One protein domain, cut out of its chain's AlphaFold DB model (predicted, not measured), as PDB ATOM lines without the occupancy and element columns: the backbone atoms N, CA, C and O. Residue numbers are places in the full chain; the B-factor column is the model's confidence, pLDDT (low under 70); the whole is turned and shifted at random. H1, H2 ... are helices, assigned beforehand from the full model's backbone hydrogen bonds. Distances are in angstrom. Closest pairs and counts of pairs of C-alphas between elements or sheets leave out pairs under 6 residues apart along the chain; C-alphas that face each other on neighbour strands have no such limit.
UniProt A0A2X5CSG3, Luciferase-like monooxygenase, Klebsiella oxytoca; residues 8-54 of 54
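Overview. This is residues 8 to 54 of the 54 residues of the protein "Luciferase-like monooxygenase" of Klebsiella oxytoca (UniProt A0A2X5CSG3). A long helix, H2, has a shorter helix, H1, set steeply on its later part, and an extended link, residues 22 to 34, runs from the far end of H1 back to the start of H2, so that the three make a rough triangle. The helices meet in one place, where residues 10 to 15 of H1 pack on residues 45 to 52 of H2, while residues 19 to 25 stick out at one corner. The printed part has 47 residues with two named helices, H1 then H2 along the chain, and no named strand; its class is all helix. It is only just compact, close to loose, with a radius of gyration of the C-alphas of 11.4 A, and its elongated outline spans 32 by 19 by 17 A.

Along the chain. Find C-alpha 35 at (9.123, -24.340, -55.725); from there H2, residues 35 to 53, runs 27.5 A to C-alpha 53 at (29.642, -23.693, -37.483). Then go back to C-alpha 8 at (30.104, -16.665, -51.161), where H1, residues 8 to 21, begins; its first and last C-alphas are 20.1 A apart.

Arrangement. Look at Arg 11 and Val 48, whose C-alphas, 5.8 A apart, are the closest of H1 and H2. The two helices touch, with 6 pairs of C-alphas within 8 A. Their lines stand at a steep tilt of 60 degrees, and they run the same way. In H1 and H2 every O i to N i+4 pair is within hydrogen-bond range.

Size, cuts and confidence. The two C-alphas farthest apart are those of Gln 22 and Asp 34, 32.4 A, at the two ends of the long link of 13 residues. The printed part has no cut and ends at Gly 54, the chain's last residue. The mean pLDDT of the printed part is 90.4, and residue 54 alone is under 70.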
ATOM      1  N   ALA A   8      29.068 -17.450 -51.826       89.56
ATOM      2  CA  ALA A   8      30.104 -16.665 -51.161       89.56
ATOM      3  C   ALA A   8      29.518 -15.399 -50.521       89.56
ATOM      4  O   ALA A   8      29.799 -15.106 -49.354       89.56
ATOM      5  N   LYS A   9      28.653 -14.684 -51.243       90.62
ATOM      6  CA  LYS A   9      27.973 -13.489 -50.731       90.62
ATOM      7  C   LYS A   9      27.038 -13.822 -49.567       90.62
ATOM      8  O   LYS A   9      27.019 -13.087 -48.579       90.62
ATOM      9  N   ILE A  10      26.308 -14.935 -49.655       90.88
ATOM     10  CA  ILE A  10      25.441 -15.416 -48.570       90.88
ATOM     11  C   ILE A  10      26.266 -15.777 -47.327       90.88
ATOM     12  O   ILE A  10      25.923 -15.336 -46.231       90.88
ATOM     13  N   ARG A  11      27.400 -16.469 -47.490       91.25
ATOM     14  CA  ARG A  11      28.327 -16.790 -46.391       91.25
ATOM     15  C   ARG A  11      28.845 -15.544 -45.683       91.25
ATOM     16  O   ARG A  11      28.774 -15.459 -44.459       91.25
ATOM     17  N   HIS A  12      29.340 -14.566 -46.440       91.62
ATOM     18  CA  HIS A  12      29.831 -13.316 -45.860       91.62
ATOM     19  C   HIS A  12      28.726 -12.542 -45.135       91.62
ATOM     20  O   HIS A  12      28.956 -12.035 -44.039       91.62
ATOM     21  N   GLY A  13      27.523 -12.487 -45.709       91.25
ATOM     22  CA  GLY A  13      26.385 -11.822 -45.083       91.25
ATOM     23  C   GLY A  13      25.940 -12.496 -43.784       91.25
ATOM     24  O   GLY A  13      25.799 -11.813 -42.774       91.25
ATOM     25  N   LEU A  14      25.787 -13.824 -43.782       90.25
ATOM     26  CA  LEU A  14      25.425 -14.593 -42.586       90.25
ATOM     27  C   LEU A  14      26.466 -14.441 -41.470       90.25
ATOM     28  O   LEU A  14      26.096 -14.195 -40.326       90.25
ATOM     29  N   ALA A  15      27.758 -14.510 -41.800       90.50
ATOM     30  CA  ALA A  15      28.831 -14.323 -40.825       90.50
ATOM     31  C   ALA A  15      28.848 -12.907 -40.222       90.50
ATOM     32  O   ALA A  15      29.164 -12.738 -39.044       90.50
ATOM     33  N   SER A  16      28.522 -11.872 -41.004       92.06
ATOM     34  CA  SER A  16      28.380 -10.515 -40.463       92.06
ATOM     35  C   SER A  16      27.165 -10.395 -39.551       92.06
ATOM     36  O   SER A  16      27.319  -9.894 -38.442       92.06
ATOM     37  N   ILE A  17      26.008 -10.936 -39.949       90.44
ATOM     38  CA  ILE A  17      24.794 -10.921 -39.119       90.44
ATOM     39  C   ILE A  17      25.061 -11.607 -37.777       90.44
ATOM     40  O   ILE A  17      24.832 -10.994 -36.744       90.44
ATOM     41  N   LEU A  18      25.607 -12.829 -37.777       89.62
ATOM     42  CA  LEU A  18      25.910 -13.567 -36.545       89.62
ATOM     43  C   LEU A  18      26.850 -12.791 -35.613       89.62
ATOM     44  O   LEU A  18      26.624 -12.748 -34.408       89.62
ATOM     45  N   ARG A  19      27.895 -12.155 -36.160       90.25
ATOM     46  CA  ARG A  19      28.844 -11.366 -35.357       90.25
ATOM     47  C   ARG A  19      28.221 -10.102 -34.778       90.25
ATOM     48  O   ARG A  19      28.547  -9.738 -33.652       90.25
ATOM     49  N   GLU A  20      27.380  -9.424 -35.549       93.19
ATOM     50  CA  GLU A  20      26.764  -8.156 -35.151       93.19
ATOM     51  C   GLU A  20      25.617  -8.359 -34.159       93.19
ATOM     52  O   GLU A  20      25.478  -7.578 -33.220       93.19
ATOM     53  N   THR A  21      24.799  -9.395 -34.355       92.69
ATOM     54  CA  THR A  21      23.596  -9.616 -33.547       92.69
ATOM     55  C   THR A  21      23.812 -10.581 -32.390       92.69
ATOM     56  O   THR A  21      23.017 -10.557 -31.456       92.69
ATOM     57  N   GLN A  22      24.850 -11.426 -32.452       90.44
ATOM     58  CA  GLN A  22      25.074 -12.533 -31.512       90.44
ATOM     59  C   GLN A  22      23.836 -13.433 -31.359       90.44
ATOM     60  O   GLN A  22      23.587 -13.980 -30.291       90.44
ATOM     61  N   ALA A  23      23.027 -13.549 -32.417       88.75
ATOM     62  CA  ALA A  23      21.783 -14.304 -32.371       88.75
ATOM     63  C   ALA A  23      22.044 -15.813 -32.272       88.75
ATOM     64  O   ALA A  23      22.817 -16.365 -33.057       88.75
ATOM     65  N   ASP A  24      21.325 -16.482 -31.371       89.19
ATOM     66  CA  ASP A  24      21.341 -17.944 -31.240       89.19
ATOM     67  C   ASP A  24      20.590 -18.647 -32.389       89.19
ATOM     68  O   ASP A  24      20.844 -19.812 -32.697       89.19
ATOM     69  N   GLU A  25      19.667 -17.937 -33.049       89.88
ATOM     70  CA  GLU A  25      18.860 -18.446 -34.158       89.88
ATOM     71  C   GLU A  25      18.734 -17.416 -35.292       89.88
ATOM     72  O   GLU A  25      18.571 -16.215 -35.067       89.88
ATOM     73  N   ILE A  26      18.755 -17.904 -36.537       87.69
ATOM     74  CA  ILE A  26      18.429 -17.124 -37.735       87.69
ATOM     75  C   ILE A  26      17.266 -17.799 -38.465       87.69
ATOM     76  O   ILE A  26      17.406 -18.905 -38.985       87.69
ATOM     77  N   MET A  27      16.140 -17.094 -38.572       90.31
ATOM     78  CA  MET A  27      14.999 -17.520 -39.387       90.31
ATOM     79  C   MET A  27      15.134 -16.989 -40.819       90.31
ATOM     80  O   MET A  27      15.230 -15.780 -41.042       90.31
ATOM     81  N   VAL A  28      15.108 -17.889 -41.805       89.25
ATOM     82  CA  VAL A  28      15.239 -17.546 -43.231       89.25
ATOM     83  C   VAL A  28      13.870 -17.588 -43.911       89.25
ATOM     84  O   VAL A  28      13.149 -18.577 -43.814       89.25
ATOM     85  N   ASN A  29      13.524 -16.534 -44.651       90.75
ATOM     86  CA  ASN A  29      12.337 -16.495 -45.508       90.75
ATOM     87  C   ASN A  29      12.763 -16.433 -46.985       90.75
ATOM     88  O   ASN A  29      13.616 -15.625 -47.347       90.75
ATOM     89  N   GLY A  30      12.166 -17.280 -47.827       89.50
ATOM     90  CA  GLY A  30      12.443 -17.361 -49.262       89.50
ATOM     91  C   GLY A  30      11.200 -17.060 -50.096       89.50
ATOM     92  O   GLY A  30      10.440 -17.972 -50.429       89.50
ATOM     93  N   GLN A  31      11.003 -15.792 -50.469       91.19
ATOM     94  CA  GLN A  31       9.947 -15.368 -51.398       91.19
ATOM     95  C   GLN A  31      10.342 -15.693 -52.848       91.19
ATOM     96  O   GLN A  31      10.681 -14.817 -53.638       91.19
ATOM     97  N   ILE A  32      10.339 -16.985 -53.178       94.25
ATOM     98  CA  ILE A  32      10.700 -17.522 -54.494       94.25
ATOM     99  C   ILE A  32       9.466 -18.224 -55.072       94.25
ATOM    100  O   ILE A  32       8.861 -19.060 -54.398       94.25
ATOM    101  N   PHE A  33       9.085 -17.851 -56.298       95.31
ATOM    102  CA  PHE A  33       7.897 -18.382 -56.979       95.31
ATOM    103  C   PHE A  33       8.054 -19.861 -57.348       95.31
ATOM    104  O   PHE A  33       7.181 -20.670 -57.040       95.31
ATOM    105  N   ASP A  34       9.173 -20.216 -57.983       96.69
ATOM    106  CA  ASP A  34       9.452 -21.600 -58.352       96.69
ATOM    107  C   ASP A  34       9.769 -22.438 -57.107       96.69
ATOM    108  O   ASP A  34      10.666 -22.124 -56.320       96.69
ATOM    109  N   HIS A  35       9.013 -23.518 -56.922       95.12
ATOM    110  CA  HIS A  35       9.123 -24.340 -55.725       95.12
ATOM    111  C   HIS A  35      10.470 -25.067 -55.630       95.12
ATOM    112  O   HIS A  35      11.029 -25.162 -54.537       95.12
ATOM    113  N   GLN A  36      11.009 -25.545 -56.753       97.06
ATOM    114  CA  GLN A  36      12.274 -26.282 -56.775       97.06
ATOM    115  C   GLN A  36      13.456 -25.345 -56.521       97.06
ATOM    116  O   GLN A  36      14.322 -25.650 -55.703       97.06
ATOM    117  N   ALA A  37      13.443 -24.157 -57.124       94.88
ATOM    118  CA  ALA A  37      14.407 -23.103 -56.842       94.88
ATOM    119  C   ALA A  37      14.346 -22.665 -55.372       94.88
ATOM    120  O   ALA A  37      15.383 -22.416 -54.757       94.88
ATOM    121  N   ARG A  38      13.145 -22.617 -54.779       95.12
ATOM    122  CA  ARG A  38      12.977 -22.300 -53.357       95.12
ATOM    123  C   ARG A  38      13.607 -23.358 -52.455       95.12
ATOM    124  O   ARG A  38      14.333 -23.000 -51.532       95.12
ATOM    125  N   LEU A  39      13.359 -24.641 -52.727       94.81
ATOM    126  CA  LEU A  39      13.987 -25.743 -51.991       94.81
ATOM    127  C   LEU A  39      15.511 -25.703 -52.124       94.81
ATOM    128  O   LEU A  39      16.212 -25.748 -51.117       94.81
ATOM    129  N   HIS A  40      16.018 -25.526 -53.345       93.31
ATOM    130  CA  HIS A  40      17.452 -25.417 -53.599       93.31
ATOM    131  C   HIS A  40      18.092 -24.227 -52.866       93.31
ATOM    132  O   HIS A  40      19.178 -24.351 -52.305       93.31
ATOM    133  N   SER A  41      17.405 -23.082 -52.803       92.94
ATOM    134  CA  SER A  41      17.880 -21.917 -52.053       92.94
ATOM    135  C   SER A  41      18.000 -22.193 -50.552       92.94
ATOM    136  O   SER A  41      18.930 -21.684 -49.925       92.94
ATOM    137  N   PHE A  42      17.079 -22.961 -49.962       93.31
ATOM    138  CA  PHE A  42      17.167 -23.332 -48.547       93.31
ATOM    139  C   PHE A  42      18.283 -24.345 -48.292       93.31
ATOM    140  O   PHE A  42      19.008 -24.201 -47.311       93.31
ATOM    141  N   ASP A  43      18.466 -25.308 -49.193       92.81
ATOM    142  CA  ASP A  43      19.572 -26.264 -49.120       92.81
ATOM    143  C   ASP A  43      20.937 -25.554 -49.149       92.81
ATOM    144  O   ASP A  43      21.773 -25.757 -48.271       92.81
ATOM    145  N   LEU A  44      21.127 -24.606 -50.073       90.75
ATOM    146  CA  LEU A  44      22.339 -23.782 -50.126       90.75
ATOM    147  C   LEU A  44      22.568 -22.979 -48.840       90.75
ATOM    148  O   LEU A  44      23.704 -22.872 -48.375       90.75
ATOM    149  N   ALA A  45      21.507 -22.411 -48.258       90.69
ATOM    150  CA  ALA A  45      21.610 -21.681 -46.998       90.69
ATOM    151  C   ALA A  45      22.057 -22.599 -45.845       90.69
ATOM    152  O   ALA A  45      22.876 -22.188 -45.021       90.69
ATOM    153  N   MET A  46      21.579 -23.847 -45.818       91.19
ATOM    154  CA  MET A  46      21.990 -24.846 -44.831       91.19
ATOM    155  C   MET A  46      23.438 -25.297 -45.019       91.19
ATOM    156  O   MET A  46      24.175 -25.337 -44.038       91.19
ATOM    157  N   GLN A  47      23.886 -25.526 -46.255       91.19
ATOM    158  CA  GLN A  47      25.294 -25.838 -46.531       91.19
ATOM    159  C   GLN A  47      26.230 -24.719 -46.053       91.19
ATOM    160  O   GLN A  47      27.267 -24.973 -45.450       91.19
ATOM    161  N   VAL A  48      25.862 -23.457 -46.297       90.25
ATOM    162  CA  VAL A  48      26.644 -22.304 -45.817       90.25
ATOM    163  C   VAL A  48      26.656 -22.238 -44.293       90.25
ATOM    164  O   VAL A  48      27.690 -21.919 -43.713       90.25
ATOM    165  N   LYS A  49      25.524 -22.522 -43.640       88.62
ATOM    166  CA  LYS A  49      25.464 -22.606 -42.180       88.62
ATOM    167  C   LYS A  49      26.448 -23.666 -41.684       88.62
ATOM    168  O   LYS A  49      27.272 -23.340 -40.844       88.62
ATOM    169  N   GLU A  50      26.402 -24.883 -42.216       89.50
ATOM    170  CA  GLU A  50      27.318 -25.966 -41.831       89.50
ATOM    171  C   GLU A  50      28.792 -25.572 -41.991       89.50
ATOM    172  O   GLU A  50      29.576 -25.807 -41.081       89.50
ATOM    173  N   GLU A  51      29.159 -24.874 -43.068       88.44
ATOM    174  CA  GLU A  51      30.523 -24.351 -43.263       88.44
ATOM    175  C   GLU A  51      30.945 -23.275 -42.244       88.44
ATOM    176  O   GLU A  51      32.138 -23.014 -42.094       88.44
ATOM    177  N   LEU A  52      29.997 -22.598 -41.591       83.75
ATOM    178  CA  LEU A  52      30.268 -21.522 -40.629       83.75
ATOM    179  C   LEU A  52      30.355 -22.006 -39.176       83.75
ATOM    180  O   LEU A  52      31.006 -21.342 -38.371       83.75
ATOM    181  N   ILE A  53      29.668 -23.099 -38.837       78.81
ATOM    182  CA  ILE A  53      29.642 -23.693 -37.483       78.81
ATOM    183  C   ILE A  53      30.374 -25.040 -37.385       78.81
ATOM    184  O   ILE A  53      30.491 -25.569 -36.279       78.81
ATOM    185  N   GLY A  54      30.827 -25.594 -38.513       60.59
ATOM    186  CA  GLY A  54      31.701 -26.767 -38.577       60.59
ATOM    187  C   GLY A  54      33.154 -26.473 -38.234       60.59
ATOM    188  O   GLY A  54      33.586 -25.305 -38.361       60.59
TER     189      GLY A  54